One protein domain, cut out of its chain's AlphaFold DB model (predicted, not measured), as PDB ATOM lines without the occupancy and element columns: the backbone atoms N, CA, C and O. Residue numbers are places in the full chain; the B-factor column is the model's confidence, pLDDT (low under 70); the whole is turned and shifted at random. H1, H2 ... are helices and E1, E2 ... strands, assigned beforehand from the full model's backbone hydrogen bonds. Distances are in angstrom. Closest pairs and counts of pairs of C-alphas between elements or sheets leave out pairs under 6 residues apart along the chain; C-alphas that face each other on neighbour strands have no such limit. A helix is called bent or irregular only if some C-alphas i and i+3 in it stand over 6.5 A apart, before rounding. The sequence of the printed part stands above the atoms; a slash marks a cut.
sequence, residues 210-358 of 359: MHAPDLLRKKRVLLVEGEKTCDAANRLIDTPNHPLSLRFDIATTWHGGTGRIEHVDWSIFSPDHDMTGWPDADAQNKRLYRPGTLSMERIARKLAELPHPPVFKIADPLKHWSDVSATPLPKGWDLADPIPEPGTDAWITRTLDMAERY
ATOM      1  N   MET A 210     138.011 140.547 138.607       97.81
ATOM      2  CA  MET A 210     139.074 140.698 139.596       97.81
ATOM      3  C   MET A 210     140.146 141.641 139.034       97.81
ATOM      4  O   MET A 210     140.502 141.555 137.860       97.81
ATOM      5  N   HIS A 211     140.646 142.562 139.854       97.69
ATOM      6  CA  HIS A 211     141.573 143.618 139.424       97.69
ATOM      7  C   HIS A 211     141.040 144.572 138.335       97.69
ATOM      8  O   HIS A 211     141.837 145.166 137.609       97.69
ATOM      9  N   ALA A 212     139.719 144.780 138.222       97.44
ATOM     10  CA  ALA A 212     139.155 145.698 137.223       97.44
ATOM     11  C   ALA A 212     139.830 147.091 137.171       97.44
ATOM     12  O   ALA A 212     140.144 147.533 136.068       97.44
ATOM     13  N   PRO A 213     140.165 147.767 138.292       97.19
ATOM     14  CA  PRO A 213     140.890 149.044 138.229       97.19
ATOM     15  C   PRO A 213     142.234 148.984 137.487       97.19
ATOM     16  O   PRO A 213     142.637 149.943 136.826       97.19
ATOM     17  N   ASP A 214     142.952 147.864 137.588       97.75
ATOM     18  CA  ASP A 214     144.261 147.693 136.960       97.75
ATOM     19  C   ASP A 214     144.148 147.379 135.464       97.75
ATOM     20  O   ASP A 214     144.998 147.820 134.685       97.75
ATOM     21  N   LEU A 215     143.070 146.706 135.040       97.12
ATOM     22  CA  LEU A 215     142.801 146.384 133.631       97.12
ATOM     23  C   LEU A 215     142.694 147.636 132.748       97.12
ATOM     24  O   LEU A 215     143.068 147.605 131.580       97.12
ATOM     25  N   LEU A 216     142.316 148.791 133.305       93.88
ATOM     26  CA  LEU A 216     142.320 150.055 132.558       93.88
ATOM     27  C   LEU A 216     143.708 150.413 131.997       93.88
ATOM     28  O   LEU A 216     143.810 151.002 130.917       93.88
ATOM     29  N   ARG A 217     144.784 150.031 132.698       95.44
ATOM     30  CA  ARG A 217     146.182 150.355 132.351       95.44
ATOM     31  C   ARG A 217     146.972 149.160 131.816       95.44
ATOM     32  O   ARG A 217     148.007 149.357 131.187       95.44
ATOM     33  N   LYS A 218     146.517 147.939 132.085       97.56
ATOM     34  CA  LYS A 218     147.215 146.683 131.792       97.56
ATOM     35  C   LYS A 218     146.576 146.023 130.573       97.56
ATOM     36  O   LYS A 218     145.381 145.756 130.586       97.56
ATOM     37  N   LYS A 219     147.350 145.805 129.507       97.19
ATOM     38  CA  LYS A 219     146.798 145.442 128.188       97.19
ATOM     39  C   LYS A 219     147.015 143.986 127.815       97.19
ATOM     40  O   LYS A 219     146.182 143.425 127.114       97.19
ATOM     41  N   ARG A 220     148.076 143.354 128.316       98.38
ATOM     42  CA  ARG A 220     148.322 141.923 128.124       98.38
ATOM     43  C   ARG A 220     147.727 141.161 129.299       98.38
ATOM     44  O   ARG A 220     148.284 141.181 130.397       98.38
ATOM     45  N   VAL A 221     146.576 140.537 129.084       98.69
ATOM     46  CA  VAL A 221     145.732 140.012 130.163       98.69
ATOM     47  C   VAL A 221     145.636 138.494 130.071       98.69
ATOM     48  O   VAL A 221     145.227 137.944 129.049       98.69
ATOM     49  N   LEU A 222     145.966 137.814 131.164       98.81
ATOM     50  CA  LEU A 222     145.687 136.392 131.332       98.81
ATOM     51  C   LEU A 222     144.334 136.222 132.032       98.81
ATOM     52  O   LEU A 222     144.126 136.746 133.121       98.81
ATOM     53  N   LEU A 223     143.409 135.485 131.430       98.62
ATOM     54  CA  LEU A 223     142.098 135.194 132.008       98.62
ATOM     55  C   LEU A 223     142.066 133.745 132.504       98.62
ATOM     56  O   LEU A 223     142.213 132.822 131.706       98.62
ATOM     57  N   VAL A 224     141.849 133.537 133.802       98.12
ATOM     58  CA  VAL A 224     141.848 132.201 134.433       98.12
ATOM     59  C   VAL A 224     140.518 131.900 135.119       98.12
ATOM     60  O   VAL A 224     139.772 132.819 135.466       98.12
ATOM     61  N   GLU A 225     140.211 130.623 135.348       94.19
ATOM     62  CA  GLU A 225     139.063 130.225 136.168       94.19
ATOM     63  C   GLU A 225     139.431 130.257 137.665       94.19
ATOM     64  O   GLU A 225     140.367 129.605 138.112       94.19
ATOM     65  N   GLY A 226     138.683 131.033 138.457       93.31
ATOM     66  CA  GLY A 226     138.783 131.049 139.919       93.31
ATOM     67  C   GLY A 226     139.789 132.040 140.518       93.31
ATOM     68  O   GLY A 226     140.855 132.333 139.975       93.31
ATOM     69  N   GLU A 227     139.453 132.543 141.707       96.44
ATOM     70  CA  GLU A 227     140.198 133.611 142.386       96.44
ATOM     71  C   GLU A 227     141.584 133.162 142.875       96.44
ATOM     72  O   GLU A 227     142.571 133.879 142.719       96.44
ATOM     73  N   LYS A 228     141.699 131.933 143.396       94.81
ATOM     74  CA  LYS A 228     142.986 131.372 143.849       94.81
ATOM     75  C   LYS A 228     143.984 131.220 142.692       94.81
ATOM     76  O   LYS A 228     145.176 131.474 142.868       94.81
ATOM     77  N   THR A 229     143.489 130.806 141.532       96.62
ATOM     78  CA  THR A 229     144.270 130.648 140.301       96.62
ATOM     79  C   THR A 229     144.713 132.006 139.782       96.62
ATOM     80  O   THR A 229     145.868 132.155 139.394       96.62
ATOM     81  N   CYS A 230     143.848 133.020 139.871       98.12
ATOM     82  CA  CYS A 230     144.184 134.405 139.543       98.12
ATOM     83  C   CYS A 230     145.328 134.935 140.420       98.12
ATOM     84  O   CYS A 230     146.312 135.461 139.900       98.12
ATOM     85  N   ASP A 231     145.261 134.723 141.738       97.75
ATOM     86  CA  ASP A 231     146.343 135.100 142.656       97.75
ATOM     87  C   ASP A 231     147.662 134.385 142.335       97.75
ATOM     88  O   ASP A 231     148.736 134.986 142.391       97.75
ATOM     89  N   ALA A 232     147.607 133.083 142.034       98.00
ATOM     90  CA  ALA A 232     148.798 132.316 141.683       98.00
ATOM     91  C   ALA A 232     149.410 132.785 140.365       98.00
ATOM     92  O   ALA A 232     150.614 133.024 140.306       98.00
ATOM     93  N   ALA A 233     148.580 133.000 139.350       98.50
ATOM     94  CA  ALA A 233     149.008 133.518 138.066       98.50
ATOM     95  C   ALA A 233     149.659 134.904 138.193       98.50
ATOM     96  O   ALA A 233     150.716 135.118 137.609       98.50
ATOM     97  N   ASN A 234     149.107 135.813 139.005       98.56
ATOM     98  CA  ASN A 234     149.738 137.113 139.257       98.56
ATOM     99  C   ASN A 234     151.109 136.977 139.940       98.56
ATOM    100  O   ASN A 234     152.066 137.599 139.492       98.56
ATOM    101  N   ARG A 235     151.269 136.080 140.928       98.44
ATOM    102  CA  ARG A 235     152.601 135.795 141.510       98.44
ATOM    103  C   ARG A 235     153.600 135.282 140.468       98.44
ATOM    104  O   ARG A 235     154.776 135.635 140.510       98.44
ATOM    105  N   LEU A 236     153.143 134.447 139.538       98.31
ATOM    106  CA  LEU A 236     153.959 133.924 138.442       98.31
ATOM    107  C   LEU A 236     154.274 134.986 137.373       98.31
ATOM    108  O   LEU A 236     155.310 134.900 136.721       98.31
ATOM    109  N   ILE A 237     153.404 135.978 137.180       98.56
ATOM    110  CA  ILE A 237     153.661 137.154 136.333       98.56
ATOM    111  C   ILE A 237     154.710 138.062 136.986       98.56
ATOM    112  O   ILE A 237     155.596 138.560 136.299       98.56
ATOM    113  N   ASP A 238     154.669 138.214 138.309       98.12
ATOM    114  CA  ASP A 238     155.644 139.010 139.059       98.12
ATOM    115  C   ASP A 238     157.006 138.305 139.225       98.12
ATOM    116  O   ASP A 238     157.996 138.938 139.595       98.12
ATOM    117  N   THR A 239     157.083 136.997 138.952       97.75
ATOM    118  CA  THR A 239     158.319 136.209 139.072       97.75
ATOM    119  C   THR A 239     159.221 136.436 137.852       97.75
ATOM    120  O   THR A 239     158.843 136.049 136.742       97.75
ATOM    121  N   PRO A 240     160.435 137.004 138.012       96.12
ATOM    122  CA  PRO A 240     161.317 137.290 136.884       96.12
ATOM    123  C   PRO A 240     161.663 136.041 136.069       96.12
ATOM    124  O   PRO A 240     161.980 134.994 136.629       96.12
ATOM    125  N   ASN A 241     161.666 136.183 134.742       94.00
ATOM    126  CA  ASN A 241     161.965 135.132 133.761       94.00
ATOM    127  C   ASN A 241     160.964 133.968 133.704       94.00
ATOM    128  O   ASN A 241     161.133 133.083 132.866       94.00
ATOM    129  N   HIS A 242     159.908 133.967 134.520       97.56
ATOM    130  CA  HIS A 242     158.840 132.987 134.368       97.56
ATOM    131  C   HIS A 242     158.085 133.241 133.044       97.56
ATOM    132  O   HIS A 242     157.867 134.409 132.696       97.56
ATOM    133  N   PRO A 243     157.626 132.213 132.303       97.56
ATOM    134  CA  PRO A 243     156.961 132.393 131.006       97.56
ATOM    135  C   PRO A 243     155.785 133.375 131.011       97.56
ATOM    136  O   PRO A 243     155.563 134.076 130.022       97.56
ATOM    137  N   LEU A 244     155.044 133.452 132.125       98.19
ATOM    138  CA  LEU A 244     153.929 134.393 132.271       98.19
ATOM    139  C   LEU A 244     154.397 135.851 132.409       98.19
ATOM    140  O   LEU A 244     153.774 136.724 131.811       98.19
ATOM    141  N   SER A 245     155.516 136.108 133.100       97.69
ATOM    142  CA  SER A 245     156.083 137.459 133.286       97.69
ATOM    143  C   SER A 245     156.457 138.141 131.967       97.69
ATOM    144  O   SER A 245     156.365 139.359 131.816       97.69
ATOM    145  N   LEU A 246     156.844 137.344 130.968       96.31
ATOM    146  CA  LEU A 246     157.255 137.838 129.657       96.31
ATOM    147  C   LEU A 246     156.056 138.227 128.782       96.31
ATOM    148  O   LEU A 246     156.197 139.043 127.867       96.31
ATOM    149  N   ARG A 247     154.876 137.655 129.046       97.12
ATOM    150  CA  ARG A 247     153.718 137.706 128.141       97.12
ATOM    151  C   ARG A 247     152.548 138.504 128.680       97.12
ATOM    152  O   ARG A 247     151.814 139.061 127.873       97.12
ATOM    153  N   PHE A 248     152.387 138.581 129.995       98.56
ATOM    154  CA  PHE A 248     151.222 139.190 130.621       98.56
ATOM    155  C   PHE A 248     151.629 140.302 131.576       98.56
ATOM    156  O   PHE A 248     152.670 140.239 132.220       98.56
ATOM    157  N   ASP A 249     150.789 141.329 131.661       98.25
ATOM    158  CA  ASP A 249     150.943 142.405 132.634       98.25
ATOM    159  C   ASP A 249     150.135 142.142 133.910       98.25
ATOM    160  O   ASP A 249     150.412 142.772 134.936       98.25
ATOM    161  N   ILE A 250     149.092 141.307 133.803       98.69
ATOM    162  CA  ILE A 250     148.149 140.971 134.872       98.69
ATOM    163  C   ILE A 250     147.337 139.713 134.529       98.69
ATOM    164  O   ILE A 250     147.024 139.457 133.361       98.69
ATOM    165  N   ALA A 251     146.953 138.956 135.554       98.75
ATOM    166  CA  ALA A 251     145.919 137.935 135.490       98.75
ATOM    167  C   ALA A 251     144.610 138.441 136.116       98.75
ATOM    168  O   ALA A 251     144.621 139.158 137.119       98.75
ATOM    169  N   THR A 252     143.479 138.051 135.534       98.62
ATOM    170  CA  THR A 252     142.131 138.372 136.015       98.62
ATOM    171  C   THR A 252     141.233 137.132 135.988       98.62
ATOM    172  O   THR A 252     141.533 136.124 135.342       98.62
ATOM    173  N   THR A 253     140.112 137.199 136.700       98.19
ATOM    174  CA  THR A 253     139.071 136.171 136.717       98.19
ATOM    175  C   THR A 253     137.701 136.809 136.950       98.19
ATOM    176  O   THR A 253     137.590 138.007 137.224       98.19
ATOM    177  N   TRP A 254     136.649 136.002 136.860       97.06
ATOM    178  CA  TRP A 254     135.269 136.411 137.078       97.06
ATOM    179  C   TRP A 254     134.639 135.650 138.246       97.06
ATOM    180  O   TRP A 254     135.000 134.514 138.561       97.06
ATOM    181  N   HIS A 255     133.648 136.266 138.881       92.94
ATOM    182  CA  HIS A 255     132.959 135.665 140.014       92.94
ATOM    183  C   HIS A 255     131.966 134.571 139.580       92.94
ATOM    184  O   HIS A 255     131.144 134.758 138.682       92.94
ATOM    185  N   GLY A 256     131.968 133.437 140.289       84.69
ATOM    186  CA  GLY A 256     130.880 132.453 140.243       84.69
ATOM    187  C   GLY A 256     130.884 131.476 139.057       84.69
ATOM    188  O   GLY A 256     129.857 130.841 138.796       84.69
ATOM    189  N   GLY A 257     132.022 131.321 138.373       86.19
ATOM    190  CA  GLY A 257     132.263 130.262 137.383       86.19
ATOM    191  C   GLY A 257     131.379 130.345 136.131       86.19
ATOM    192  O   GLY A 257     130.771 131.374 135.833       86.19
ATOM    193  N   THR A 258     131.293 129.253 135.363       82.38
ATOM    194  CA  THR A 258     130.640 129.223 134.033       82.38
ATOM    195  C   THR A 258     129.187 129.718 134.025       82.38
ATOM    196  O   THR A 258     128.686 130.199 133.006       82.38
ATOM    197  N   GLY A 259     128.471 129.565 135.144       80.75
ATOM    198  CA  GLY A 259     127.058 129.929 135.274       80.75
ATOM    199  C   GLY A 259     126.798 131.424 135.466       80.75
ATOM    200  O   GLY A 259     125.637 131.825 135.480       80.75
ATOM    201  N   ARG A 260     127.846 132.236 135.646       87.25
ATOM    202  CA  ARG A 260     127.727 133.666 135.961       87.25
ATOM    203  C   ARG A 260     128.337 134.600 134.918       87.25
ATOM    204  O   ARG A 260     128.200 135.803 135.073       87.25
ATOM    205  N   ILE A 261     128.901 134.058 133.835       92.69
ATOM    206  CA  ILE A 261     129.521 134.814 132.727       92.69
ATOM    207  C   ILE A 261     128.592 135.910 132.170       92.69
ATOM    208  O   ILE A 261     129.050 137.004 131.863       92.69
ATOM    209  N   GLU A 262     127.284 135.643 132.097       91.81
ATOM    210  CA  GLU A 262     126.263 136.589 131.611       91.81
ATOM    211  C   GLU A 262     126.083 137.833 132.495       91.81
ATOM    212  O   GLU A 262     125.492 138.814 132.062       91.81
ATOM    213  N   HIS A 263     126.540 137.788 133.747       93.69
ATOM    214  CA  HIS A 263     126.369 138.880 134.705       93.69
ATOM    215  C   HIS A 263     127.613 139.753 134.845       93.69
ATOM    216  O   HIS A 263     127.570 140.713 135.608       93.69
ATOM    217  N   VAL A 264     128.714 139.396 134.184       96.50
ATOM    218  CA  VAL A 264     130.009 140.072 134.304       96.50
ATOM    219  C   VAL A 264     130.042 141.307 133.408       96.50
ATOM    220  O   VAL A 264     129.524 141.288 132.291       96.50
ATOM    221  N   ASP A 265     130.673 142.374 133.891       95.94
ATOM    222  CA  ASP A 265     130.991 143.546 133.088       95.94
ATOM    223  C   ASP A 265     132.188 143.265 132.169       95.94
ATOM    224  O   ASP A 265     133.348 143.364 132.571       95.94
ATOM    225  N   TRP A 266     131.899 142.911 130.918       96.94
ATOM    226  CA  TRP A 266     132.915 142.725 129.880       96.94
ATOM    227  C   TRP A 266     133.300 144.033 129.177       96.94
ATOM    228  O   TRP A 266     134.273 144.046 128.426       96.94
ATOM    229  N   SER A 267     132.570 145.131 129.414       95.62
ATOM    230  CA  SER A 267     132.748 146.401 128.691       95.62
ATOM    231  C   SER A 267     134.052 147.126 129.024       95.62
ATOM    232  O   SER A 267     134.454 148.039 128.306       95.62
ATOM    233  N   ILE A 268     134.747 146.689 130.079       95.19
ATOM    234  CA  ILE A 268     136.077 147.182 130.440       95.19
ATOM    235  C   ILE A 268     137.134 146.889 129.368       95.19
ATOM    236  O   ILE A 268     138.140 147.596 129.272       95.19
ATOM    237  N   PHE A 269     136.920 145.850 128.559       96.88
ATOM    238  CA  PHE A 269     137.854 145.483 127.510       96.88
ATOM    239  C   PHE A 269     137.642 146.313 126.246       96.88
ATOM    240  O   PHE A 269     136.533 146.652 125.846       96.88
ATOM    241  N   SER A 270     138.762 146.613 125.605       94.69
ATOM    242  CA  SER A 270     138.877 147.411 124.385       94.69
ATOM    243  C   SER A 270     139.796 146.701 123.384       94.69
ATOM    244  O   SER A 270     140.534 145.803 123.800       94.69
ATOM    245  N   PRO A 271     139.840 147.126 122.109       95.88
ATOM    246  CA  PRO A 271     140.690 146.516 121.078       95.88
ATOM    247  C   PRO A 271     142.178 146.435 121.418       95.88
ATOM    248  O   PRO A 271     142.878 145.573 120.899       95.88
ATOM    249  N   ASP A 272     142.654 147.314 122.300       95.88
ATOM    250  CA  ASP A 272     144.055 147.352 122.727       95.88
ATOM    251  C   ASP A 272     144.409 146.247 123.729       95.88
ATOM    252  O   ASP A 272     145.577 146.099 124.086       95.88
ATOM    253  N   HIS A 273     143.426 145.496 124.233       97.94
ATOM    254  CA  HIS A 273     143.691 144.368 125.118       97.94
ATOM    255  C   HIS A 273     144.028 143.117 124.297       97.94
ATOM    256  O   HIS A 273     143.250 142.686 123.442       97.94
ATOM    257  N   ASP A 274     145.181 142.515 124.599       97.94
ATOM    258  CA  ASP A 274     145.578 141.188 124.128       97.94
ATOM    259  C   ASP A 274     145.323 140.187 125.250       97.94
ATOM    260  O   ASP A 274     146.050 140.130 126.248       97.94
ATOM    261  N   MET A 275     144.235 139.439 125.109       98.19
ATOM    262  CA  MET A 275     143.757 138.524 126.127       98.19
ATOM    263  C   MET A 275     144.067 137.076 125.760       98.19
ATOM    264  O   MET A 275     143.834 136.626 124.637       98.19
ATOM    265  N   THR A 276     144.527 136.305 126.742       98.69
ATOM    266  CA  THR A 276     144.658 134.848 126.628       98.69
ATOM    267  C   THR A 276     143.904 134.174 127.765       98.69
ATOM    268  O   THR A 276     144.184 134.426 128.930       98.69
ATOM    269  N   GLY A 277     142.941 133.319 127.436       98.19
ATOM    270  CA  GLY A 277     142.253 132.448 128.380       98.19
ATOM    271  C   GLY A 277     143.060 131.184 128.673       98.19
ATOM    272  O   GLY A 277     143.488 130.500 127.743       98.19
ATOM    273  N   TRP A 278     143.222 130.854 129.951       97.75
ATOM    274  CA  TRP A 278     143.820 129.611 130.441       97.75
ATOM    275  C   TRP A 278     142.759 128.814 131.215       97.75
ATOM    276  O   TRP A 278     142.472 129.139 132.372       97.75
ATOM    277  N   PRO A 279     142.089 127.838 130.579       94.75
ATOM    278  CA  PRO A 279     141.054 127.049 131.234       94.75
ATOM    279  C   PRO A 279     141.658 126.024 132.201       94.75
ATOM    280  O   PRO A 279     142.761 125.524 131.966       94.75
ATOM    281  N   ASP A 280     140.892 125.635 133.221       91.88
ATOM    282  CA  ASP A 280     141.226 124.481 134.062       91.88
ATOM    283  C   ASP A 280     141.432 123.225 133.199       91.88
ATOM    284  O   ASP A 280     140.738 122.994 132.193       91.88
ATOM    285  N   ALA A 281     142.369 122.369 133.616       90.94
ATOM    286  CA  ALA A 281     142.643 121.080 132.988       90.94
ATOM    287  C   ALA A 281     141.559 120.034 133.308       90.94
ATOM    288  O   ALA A 281     141.807 118.953 133.854       90.94
ATOM    289  N   ASP A 282     140.317 120.359 132.968       84.56
ATOM    290  CA  ASP A 282     139.189 119.464 133.130       84.56
ATOM    291  C   ASP A 282     139.140 118.422 132.019       84.56
ATOM    292  O   ASP A 282     139.141 118.739 130.823       84.56
ATOM    293  N   ALA A 283     138.964 117.168 132.428       78.62
ATOM    294  CA  ALA A 283     138.522 116.120 131.526       78.62
ATOM    295  C   ALA A 283     137.117 116.425 130.983       78.62
ATOM    296  O   ALA A 283     136.299 117.111 131.606       78.62
ATOM    297  N   GLN A 284     136.816 115.855 129.820       77.00
ATOM    298  CA  GLN A 284     135.481 115.909 129.246       77.00
ATOM    299  C   GLN A 284     134.464 115.331 130.243       77.00
ATOM    300  O   GLN A 284     134.641 114.238 130.785       77.00
ATOM    301  N   ASN A 285     133.402 116.082 130.520       71.50
ATOM    302  CA  ASN A 285     132.346 115.620 131.411       71.50
ATOM    303  C   ASN A 285     131.359 114.699 130.666       71.50
ATOM    304  O   ASN A 285     131.420 114.524 129.449       71.50
ATOM    305  N   LYS A 286     130.375 114.158 131.393       59.75
ATOM    306  CA  LYS A 286     129.320 113.282 130.842       59.75
ATOM    307  C   LYS A 286     128.474 113.913 129.722       59.75
ATOM    308  O   LYS A 286     127.765 113.214 129.014       59.75
ATOM    309  N   ARG A 287     128.527 115.240 129.562       53.25
ATOM    310  CA  ARG A 287     127.844 116.002 128.504       53.25
ATOM    311  C   ARG A 287     128.752 116.277 127.300       53.25
ATOM    312  O   ARG A 287     128.415 117.117 126.475       53.25
ATOM    313  N   LEU A 288     129.883 115.578 127.210       65.12
ATOM    314  CA  LEU A 288     130.825 115.625 126.096       65.12
ATOM    315  C   LEU A 288     131.483 116.996 125.865       65.12
ATOM    316  O   LEU A 288     131.966 117.267 124.770       65.12
ATOM    317  N   TYR A 289     131.596 117.833 126.896       69.56
ATOM    318  CA  TYR A 289     132.394 119.062 126.840       69.56
ATOM    319  C   TYR A 289     133.304 119.196 128.061       69.56
ATOM    320  O   TYR A 289     133.074 118.574 129.101       69.56
ATOM    321  N   ARG A 290     134.337 120.030 127.939       83.38
ATOM    322  CA  ARG A 290     135.248 120.389 129.031       83.38
ATOM    323  C   ARG A 290     134.766 121.696 129.675       83.38
ATOM    324  O   ARG A 290     134.661 122.683 128.949       83.38
ATOM    325  N   PRO A 291     134.392 121.713 130.970       81.06
ATOM    326  CA  PRO A 291     133.857 122.904 131.631       81.06
ATOM    327  C   PRO A 291     134.747 124.144 131.498       81.06
ATOM    328  O   PRO A 291     134.244 125.148 130.999       81.06
ATOM    329  N   GLY A 292     136.042 124.049 131.823       86.38
ATOM    330  CA  GLY A 292     136.983 125.166 131.671       86.38
ATOM    331  C   GLY A 292     137.036 125.730 130.246       86.38
ATOM    332  O   GLY A 292     136.857 126.929 130.035       86.38
ATOM    333  N   THR A 293     137.188 124.873 129.229       88.81
ATOM    334  CA  THR A 293     137.190 125.312 127.820       88.81
ATOM    335  C   THR A 293     135.856 125.952 127.426       88.81
ATOM    336  O   THR A 293     135.843 127.014 126.808       88.81
ATOM    337  N   LEU A 294     134.724 125.373 127.847       88.38
ATOM    338  CA  LEU A 294     133.397 125.942 127.589       88.38
ATOM    339  C   LEU A 294     133.223 127.323 128.241       88.38
ATOM    340  O   LEU A 294     132.548 128.179 127.663       88.38
ATOM    341  N   SER A 295     133.790 127.549 129.432       91.06
ATOM    342  CA  SER A 295     133.823 128.874 130.063       91.06
ATOM    343  C   SER A 295     134.521 129.879 129.148       91.06
ATOM    344  O   SER A 295     133.933 130.911 128.832       91.06
ATOM    345  N   MET A 296     135.712 129.545 128.644       95.00
ATOM    346  CA  MET A 296     136.479 130.432 127.760       95.00
ATOM    347  C   MET A 296     135.755 130.712 126.439       95.00
ATOM    348  O   MET A 296     135.689 131.859 126.014       95.00
ATOM    349  N   GLU A 297     135.119 129.712 125.826       91.75
ATOM    350  CA  GLU A 297     134.314 129.908 124.611       91.75
ATOM    351  C   GLU A 297     133.077 130.787 124.850       91.75
ATOM    352  O   GLU A 297     132.673 131.570 123.988       91.75
ATOM    353  N   ARG A 298     132.433 130.664 126.019       93.75
ATOM    354  CA  ARG A 298     131.315 131.540 126.407       93.75
ATOM    355  C   ARG A 298     131.781 132.976 126.585       93.75
ATOM    356  O   ARG A 298     131.086 133.879 126.133       93.75
ATOM    357  N   ILE A 299     132.940 133.170 127.204       96.69
ATOM    358  CA  ILE A 299     133.533 134.494 127.378       96.69
ATOM    359  C   ILE A 299     133.918 135.078 126.021       96.69
ATOM    360  O   ILE A 299     133.566 136.217 125.749       96.69
ATOM    361  N   ALA A 300     134.515 134.292 125.122       95.56
ATOM    362  CA  ALA A 300     134.801 134.730 123.759       95.56
ATOM    363  C   ALA A 300     133.534 135.235 123.047       95.56
ATOM    364  O   ALA A 300     133.549 136.304 122.448       95.56
ATOM    365  N   ARG A 301     132.399 134.532 123.176       94.62
ATOM    366  CA  ARG A 301     131.118 135.025 122.639       94.62
ATOM    367  C   ARG A 301     130.704 136.369 123.246       94.62
ATOM    368  O   ARG A 301     130.251 137.229 122.506       94.62
ATOM    369  N   LYS A 302     130.904 136.575 124.551       95.88
ATOM    370  CA  LYS A 302     130.625 137.863 125.208       95.88
ATOM    371  C   LYS A 302     131.547 138.987 124.779       95.88
ATOM    372  O   LYS A 302     131.078 140.095 124.556       95.88
ATOM    373  N   LEU A 303     132.829 138.702 124.605       97.44
ATOM    374  CA  LEU A 303     133.781 139.678 124.086       97.44
ATOM    375  C   LEU A 303     133.446 140.063 122.639       97.44
ATOM    376  O   LEU A 303     133.550 141.232 122.292       97.44
ATOM    377  N   ALA A 304     132.972 139.117 121.822       95.69
ATOM    378  CA  ALA A 304     132.544 139.368 120.444       95.69
ATOM    379  C   ALA A 304     131.275 140.233 120.330       95.69
ATOM    380  O   ALA A 304     131.053 140.847 119.290       95.69
ATOM    381  N   GLU A 305     130.438 140.272 121.374       95.56
ATOM    382  CA  GLU A 305     129.252 141.141 121.447       95.56
ATOM    383  C   GLU A 305     129.626 142.621 121.683       95.56
ATOM    384  O   GLU A 305     128.778 143.500 121.518       95.56
ATOM    385  N   LEU A 306     130.877 142.922 122.059       96.12
ATOM    386  CA  LEU A 306     131.338 144.295 122.265       96.12
ATOM    387  C   LEU A 306     131.447 145.050 120.925       96.12
ATOM    388  O   LEU A 306     131.852 144.460 119.924       96.12
ATOM    389  N   PRO A 307     131.181 146.373 120.893       95.62
ATOM    390  CA  PRO A 307     131.292 147.170 119.666       95.62
ATOM    391  C   PRO A 307     132.671 147.085 119.002       95.62
ATOM    392  O   PRO A 307     132.784 147.103 117.775       95.62
ATOM    393  N   HIS A 308     133.718 146.990 119.824       94.50
ATOM    394  CA  HIS A 308     135.100 146.850 119.391       94.50
ATOM    395  C   HIS A 308     135.781 145.767 120.245       94.50
ATOM    396  O   HIS A 308     136.283 146.076 121.331       94.50
ATOM    397  N   PRO A 309     135.745 144.495 119.808       95.81
ATOM    398  CA  PRO A 309     136.221 143.379 120.612       95.81
ATOM    399  C   PRO A 309     137.752 143.407 120.782       95.81
ATOM    400  O   PRO A 309     138.461 143.835 119.866       95.81
ATOM    401  N   PRO A 310     138.275 142.936 121.930       97.56
ATOM    402  CA  PRO A 310     139.705 142.705 122.116       97.56
ATOM    403  C   PRO A 310     140.192 141.510 121.286       97.56
ATOM    404  O   PRO A 310     139.399 140.706 120.790       97.56
ATOM    405  N   VAL A 311     141.513 141.334 121.212       97.31
ATOM    406  CA  VAL A 311     142.089 140.056 120.774       97.31
ATOM    407  C   VAL A 311     141.873 139.031 121.883       97.31
ATOM    408  O   VAL A 311     142.203 139.299 123.038       97.31
ATOM    409  N   PHE A 312     141.354 137.849 121.540       98.25
ATOM    410  CA  PHE A 312     141.156 136.768 122.510       98.25
ATOM    411  C   PHE A 312     141.683 135.436 121.981       98.25
ATOM    412  O   PHE A 312     141.292 134.970 120.907       98.25
ATOM    413  N   LYS A 313     142.570 134.810 122.757       98.12
ATOM    414  CA  LYS A 313     143.185 133.507 122.475       98.12
ATOM    415  C   LYS A 313     142.866 132.519 123.591       98.12
ATOM    416  O   LYS A 313     142.634 132.931 124.722       98.12
ATOM    417  N   ILE A 314     142.905 131.221 123.307       96.88
ATOM    418  CA  ILE A 314     142.768 130.167 124.320       96.88
ATOM    419  C   ILE A 314     144.039 129.315 124.329       96.88
ATOM    420  O   ILE A 314     144.360 128.654 123.341       96.88
ATOM    421  N   ALA A 315     144.745 129.326 125.459       96.56
ATOM    422  CA  ALA A 315     145.923 128.511 125.730       96.56
ATOM    423  C   ALA A 315     145.506 127.307 126.584       96.56
ATOM    424  O   ALA A 315     145.416 127.391 127.806       96.56
ATOM    425  N   ASP A 316     145.173 126.197 125.930       93.81
ATOM    426  CA  ASP A 316     144.610 125.018 126.585       93.81
ATOM    427  C   ASP A 316     145.712 124.071 127.105       93.81
ATOM    428  O   ASP A 316     146.364 123.405 126.290       93.81
ATOM    429  N   PRO A 317     145.901 123.937 128.436       93.00
ATOM    430  CA  PRO A 317     146.991 123.137 128.994       93.00
ATOM    431  C   PRO A 317     146.905 121.655 128.610       93.00
ATOM    432  O   PRO A 317     147.931 120.987 128.477       93.00
ATOM    433  N   LEU A 318     145.707 121.118 128.360       91.44
ATOM    434  CA  LEU A 318     145.559 119.704 128.013       91.44
ATOM    435  C   LEU A 318     145.997 119.381 126.578       91.44
ATOM    436  O   LEU A 318     146.373 118.238 126.325       91.44
ATOM    437  N   LYS A 319     145.986 120.348 125.648       89.00
ATOM    438  CA  LYS A 319     146.320 120.090 124.232       89.00
ATOM    439  C   LYS A 319     147.779 119.706 124.018       89.00
ATOM    440  O   LYS A 319     148.066 118.897 123.144       89.00
ATOM    441  N   HIS A 320     148.683 120.274 124.810       86.81
ATOM    442  CA  HIS A 320     150.127 120.098 124.633       86.81
ATOM    443  C   HIS A 320     150.771 119.263 125.734       86.81
ATOM    444  O   HIS A 320     151.969 119.001 125.687       86.81
ATOM    445  N   TRP A 321     149.995 118.816 126.724       92.81
ATOM    446  CA  TRP A 321     150.522 117.975 127.793       92.81
ATOM    447  C   TRP A 321     151.023 116.614 127.287       92.81
ATOM    448  O   TRP A 321     152.046 116.120 127.756       92.81
ATOM    449  N   SER A 322     150.363 116.030 126.279       87.00
ATOM    450  CA  SER A 322     150.787 114.757 125.675       87.00
ATOM    451  C   SER A 322     152.161 114.819 125.002       87.00
ATOM    452  O   SER A 322     152.783 113.779 124.809       87.00
ATOM    453  N   ASP A 323     152.642 116.019 124.664       88.38
ATOM    454  CA  ASP A 323     153.988 116.222 124.113       88.38
ATOM    455  C   ASP A 323     155.076 116.099 125.195       88.38
ATOM    456  O   ASP A 323     156.255 115.948 124.881       88.38
ATOM    457  N   VAL A 324     154.681 116.196 126.467       91.81
ATOM    458  CA  VAL A 324     155.560 116.254 127.641       91.81
ATOM    459  C   VAL A 324     155.520 114.946 128.419       91.81
ATOM    460  O   VAL A 324     156.554 114.461 128.871       91.81
ATOM    461  N   SER A 325     154.329 114.370 128.588       92.19
ATOM    462  CA  SER A 325     154.126 113.191 129.425       92.19
ATOM    463  C   SER A 325     153.094 112.239 128.840       92.19
ATOM    464  O   SER A 325     152.032 112.645 128.371       92.19
ATOM    465  N   ALA A 326     153.382 110.941 128.947       89.69
ATOM    466  CA  ALA A 326     152.405 109.886 128.688       89.69
ATOM    467  C   ALA A 326     151.380 109.749 129.831       89.69
ATOM    468  O   ALA A 326     150.288 109.217 129.628       89.69
ATOM    469  N   THR A 327     151.716 110.216 131.038       91.19
ATOM    470  CA  THR A 327     150.780 110.254 132.166       91.19
ATOM    471  C   THR A 327     149.847 111.451 131.998       91.19
ATOM    472  O   THR A 327     150.345 112.555 131.790       91.19
ATOM    473  N   PRO A 328     148.515 111.288 132.111       90.69
ATOM    474  CA  PRO A 328     147.583 112.405 131.998       90.69
ATOM    475  C   PRO A 328     147.864 113.511 133.017       90.69
ATOM    476  O   PRO A 328     148.252 113.233 134.153       90.69
ATOM    477  N   LEU A 329     147.612 114.759 132.618       92.19
ATOM    478  CA  LEU A 329     147.701 115.904 133.517       92.19
ATOM    479  C   LEU A 329     146.723 115.695 134.691       92.19
ATOM    480  O   LEU A 329     145.620 115.176 134.465       92.19
ATOM    481  N   PRO A 330     147.088 116.062 135.934       91.94
ATOM    482  CA  PRO A 330     146.200 115.919 137.076       91.94
ATOM    483  C   PRO A 330     144.844 116.578 136.818       91.94
ATOM    484  O   PRO A 330     144.741 117.655 136.233       91.94
ATOM    485  N   LYS A 331     143.777 115.901 137.249       88.94
ATOM    486  CA  LYS A 331     142.409 116.365 137.019       88.94
ATOM    487  C   LYS A 331     142.193 117.731 137.671       88.94
ATOM    488  O   LYS A 331     142.289 117.833 138.892       88.94
ATOM    489  N   GLY A 332     141.774 118.705 136.864       87.81
ATOM    490  CA  GLY A 332     141.489 120.059 137.336       87.81
ATOM    491  C   GLY A 332     142.748 120.834 137.712       87.81
ATOM    492  O   GLY A 332     142.645 121.754 138.510       87.81
ATOM    493  N   TRP A 333     143.911 120.431 137.182       94.38
ATOM    494  CA  TRP A 333     145.147 121.189 137.330       94.38
ATOM    495  C   TRP A 333     144.965 122.613 136.796       94.38
ATOM    496  O   TRP A 333     144.405 122.816 135.710       94.38
ATOM    497  N   ASP A 334     145.464 123.579 137.556       94.38
ATOM    498  CA  ASP A 334     145.484 124.995 137.207       94.38
ATOM    499  C   ASP A 334     146.829 125.643 137.608       94.38
ATOM    500  O   ASP A 334     147.719 124.996 138.154       94.38
ATOM    501  N   LEU A 335     147.002 126.940 137.330       96.19
ATOM    502  CA  LEU A 335     148.244 127.671 137.635       96.19
ATOM    503  C   LEU A 335     148.513 127.871 139.142       96.19
ATOM    504  O   LEU A 335     149.568 128.395 139.504       96.19
ATOM    505  N   ALA A 336     147.581 127.508 140.028       95.38
ATOM    506  CA  ALA A 336     147.821 127.465 141.469       95.38
ATOM    507  C   ALA A 336     148.426 126.139 141.938       95.38
ATOM    508  O   ALA A 336     148.885 126.069 143.085       95.38
ATOM    509  N   ASP A 337     148.441 125.119 141.084       95.06
ATOM    510  CA  ASP A 337     149.091 123.849 141.356       95.06
ATOM    511  C   ASP A 337     150.554 123.865 140.882       95.06
ATOM    512  O   ASP A 337     150.890 124.499 139.878       95.06
ATOM    513  N   PRO A 338     151.460 123.144 141.568       95.38
ATOM    514  CA  PRO A 338     152.795 122.898 141.042       95.38
ATOM    515  C   PRO A 338     152.725 122.249 139.658       95.38
ATOM    516  O   PRO A 338     151.844 121.422 139.395       95.38
ATOM    517  N   ILE A 339     153.675 122.582 138.785       95.06
ATOM    518  CA  ILE A 339     153.822 121.878 137.510       95.06
ATOM    519  C   ILE A 339     154.147 120.408 137.830       95.06
ATOM    520  O   ILE A 339     155.102 120.149 138.565       95.06
ATOM    521  N   PRO A 340     153.349 119.439 137.350       93.69
ATOM    522  CA  PRO A 340     153.610 118.036 137.619       93.69
ATOM    523  C   PRO A 340     154.813 117.563 136.807       93.69
ATOM    524  O   PRO A 340     154.982 117.956 135.657       93.69
ATOM    525  N   GLU A 341     155.618 116.668 137.371       91.88
ATOM    526  CA  GLU A 341     156.714 116.021 136.644       91.88
ATOM    527  C   GLU A 341     156.179 115.182 135.462       91.88
ATOM    528  O   GLU A 341     155.140 114.522 135.604       91.88
ATOM    529  N   PRO A 342     156.856 115.159 134.295       92.75
ATOM    530  CA  PRO A 342     158.132 115.809 133.955       92.75
ATOM    531  C   PRO A 342     157.979 117.232 133.366       92.75
ATOM    532  O   PRO A 342     158.840 117.708 132.624       92.75
ATOM    533  N   GLY A 343     156.844 117.892 133.600       93.19
ATOM    534  CA  GLY A 343     156.555 119.224 133.084       93.19
ATOM    535  C   GLY A 343     157.470 120.305 133.652       93.19
ATOM    536  O   GLY A 343     157.931 120.236 134.786       93.19
ATOM    537  N   THR A 344     157.705 121.341 132.849       95.38
ATOM    538  CA  THR A 344     158.501 122.520 133.219       95.38
ATOM    539  C   THR A 344     157.891 123.784 132.614       95.38
ATOM    540  O   THR A 344     156.957 123.718 131.810       95.38
ATOM    541  N   ASP A 345     158.476 124.941 132.909       96.19
ATOM    542  CA  ASP A 345     158.164 126.229 132.278       96.19
ATOM    543  C   ASP A 345     158.200 126.188 130.736       96.19
ATOM    544  O   ASP A 345     157.485 126.941 130.065       96.19
ATOM    545  N   ALA A 346     158.980 125.279 130.139       95.25
ATOM    546  CA  ALA A 346     159.010 125.091 128.689       95.25
ATOM    547  C   ALA A 346     157.656 124.610 128.136       95.25
ATOM    548  O   ALA A 346     157.250 125.017 127.045       95.25
ATOM    549  N   TRP A 347     156.921 123.791 128.893       95.69
ATOM    550  CA  TRP A 347     155.575 123.356 128.514       95.69
ATOM    551  C   TRP A 347     154.561 124.500 128.594       95.69
ATOM    552  O   TRP A 347     153.758 124.664 127.674       95.69
ATOM    553  N   ILE A 348     154.631 125.330 129.639       96.25
ATOM    554  CA  ILE A 348     153.798 126.537 129.746       96.25
ATOM    555  C   ILE A 348     154.077 127.459 128.555       96.25
ATOM    556  O   ILE A 348     153.149 127.892 127.878       96.25
ATOM    557  N   THR A 349     155.355 127.693 128.247       96.31
ATOM    558  CA  THR A 349     155.787 128.501 127.096       96.31
ATOM    559  C   THR A 349     155.187 127.978 125.794       96.31
ATOM    560  O   THR A 349     154.519 128.731 125.090       96.31
ATOM    561  N   ARG A 350     155.336 126.675 125.520       95.44
ATOM    562  CA  ARG A 350     154.764 126.023 124.334       95.44
ATOM    563  C   ARG A 350     153.244 126.151 124.282       95.44
ATOM    564  O   ARG A 350     152.696 126.430 123.223       95.44
ATOM    565  N   THR A 351     152.563 125.975 125.411       95.94
ATOM    566  CA  THR A 351     151.100 126.095 125.498       95.94
ATOM    567  C   THR A 351     150.632 127.510 125.147       95.94
ATOM    568  O   THR A 351     149.624 127.676 124.466       95.94
ATOM    569  N   LEU A 352     151.386 128.532 125.559       96.75
ATOM    570  CA  LEU A 352     151.102 129.934 125.239       96.75
ATOM    571  C   LEU A 352     151.433 130.285 123.784       96.75
ATOM    572  O   LEU A 352     150.695 131.045 123.165       96.75
ATOM    573  N   ASP A 353     152.511 129.732 123.227       95.62
ATOM    574  CA  ASP A 353     152.879 129.929 121.815       95.62
ATOM    575  C   ASP A 353     151.870 129.296 120.854       95.62
ATOM    576  O   ASP A 353     151.625 129.819 119.769       95.62
ATOM    577  N   MET A 354     151.259 128.190 121.273       94.94
ATOM    578  CA  MET A 354     150.251 127.460 120.507       94.94
ATOM    579  C   MET A 354     148.817 127.908 120.828       94.94
ATOM    580  O   MET A 354     147.865 127.247 120.414       94.94
ATOM    581  N   ALA A 355     148.645 129.014 121.563       95.81
ATOM    582  CA  ALA A 355     147.329 129.525 121.918       95.81
ATOM    583  C   ALA A 355     146.506 129.838 120.659       95.81
ATOM    584  O   ALA A 355     146.924 130.591 119.775       95.81
ATOM    585  N   GLU A 356     145.304 129.274 120.586       94.25
ATOM    586  CA  GLU A 356     144.444 129.403 119.415       94.25
ATOM    587  C   GLU A 356     143.672 130.712 119.476       94.25
ATOM    588  O   GLU A 356     142.985 131.004 120.459       94.25
ATOM    589  N   ARG A 357     143.771 131.507 118.409       93.00
ATOM    590  CA  ARG A 357     143.019 132.752 118.293       93.00
ATOM    591  C   ARG A 357     141.538 132.457 118.068       93.00
ATOM    592  O   ARG A 357     141.186 131.710 117.160       93.00
ATOM    593  N   TYR A 358     140.695 133.087 118.878       89.00
ATOM    594  CA  TYR A 358     139.240 132.969 118.817       89.00
ATOM    595  C   TYR A 358     138.578 134.251 118.288       89.00
ATOM    596  O   TYR A 358     137.585 134.154 117.569       89.00
TER     597      TYR A 358
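AT A GLANCE: This is residues 210 to 358 of the 359 residues of an uncharacterized protein of Thalassospira xiamenensis (UniProt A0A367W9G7). A four-stranded parallel sheet forms the core, with the long helix H4 along one face and H2 along the other. From H2 the helices H3, H6 and H5 continue a chain of contacts, while short H1 lies near the beginnings of E1 and E2 and long loops make up much of the rest. The printed part has 149 residues, with six named helices and four named strands in the order H1 E1 H2 H3 E2 E3 H4 E4 H5 H6; the sheet's order is E2 E1 E3 E4. The class is mixed, helices and strands, though under half of the residues, 66, are in named elements. The whole is compact, with a radius of gyration of the C-alphas of 14.6 A and spans of 44 by 41 by 25 A.

HOW THE PARTS SIT: The sheet runs from E2, residues 250 to 252, through E1, residues 220 to 224, and E3, residues 274 to 278, to E4, residues 311 to 314. E2 and E4 are its edge strands, and from edge to edge the strands' lines turn by 72 degrees. E1 and E3 are parallel at 22 degrees, with N 223 and O 276 within hydrogen-bond range at 2.8 A. E2 and E1 are parallel at 35 degrees, with N 252 and O 222 at 2.8 A. E3 and E4 are parallel at 18 degrees, with N 277 and O 313 at 2.8 A. Residues 313 to 314 of E4 also pair, antiparallel, with residues 356 to 357. H4, residues 291 to 304, is on the sheet over E3 and E4, at a height over the sheet of 9.1 A; its line stands at 1 degree to that of E3 on the local plane, along the strands. Its closest C-alphas to E3 are those of Met 296 and Gly 277, 6.1 A. H2, residues 227 to 238, is on the opposite face at a height of 7.6 A, over E2 and only just not over E1, on which 2 of its C-alphas fall. It runs along the strands, at 6 degrees to E2 on the local plane, and its closest C-alphas to E2 are those of Asn 234 and Ala 251, 5.4 A. The sheet with helices on both faces makes three layers. E1, H2, H3 (residues 243 to 247) and E2 form a strand-helix-strand unit, two parallel neighbour strands with helices between; E3, H4 and E4 form another, and both crossovers are right-handed. H2 touches H3 with residues 233 to 238 alone, closest at the C-alphas of Ile 237 and Ser 245, 3.9 A. H3 touches H6, residues 345 to 353, at the C-alphas of Pro 243 and Thr 349, 5.6 A. H6 touches H5, residues 317 to 321, at the C-alphas of Thr 351 and His 320, 6.1 A. H3, H6 and H1, residues 212 to 215, only graze the sheet; H5 is not on it. H1 is apart from the other helices. Every O i to N i+4 pair is within hydrogen-bond range in H2, H4, H5 and H6; in H3 it is 0 of 1, beside 1 of 2 O i to N i+3 pairs, and H1 is too short for an i+4 pair.

IN THESE COORDINATES: H1 begins at C-alpha 212, (139.155, 145.698, 137.223). H4 is the longest helix, 19.9 A from first to last C-alpha, starting at (133.857, 122.904, 131.631); H2 measures 16.7 A and H6 12.3 A. E1 and E3 each measure 13.3 A and E4 10.5 A. The shorter ones are E2 at 6.7 A, H3 at 6.9 A, H5 at 6.4 A and H1 at 5.2 A. H5 is neither bent nor irregular, but only just: C-alphas 317 and 320 are 6.2 A apart. H6 ends at C-alpha 353, (152.879, 129.929, 121.815).

THE WHOLE: The two C-alphas farthest apart are those of Pro 307 and Ala 326, 43.8 A. The printed part has no cut. The long links are E2 to E3 with 21 residues, E3 to H4 with 12 and H5 to H6 with 23. The mean pLDDT of the printed part is 93.3; residues 286 to 289, in the link from E3 to H4, are under 70.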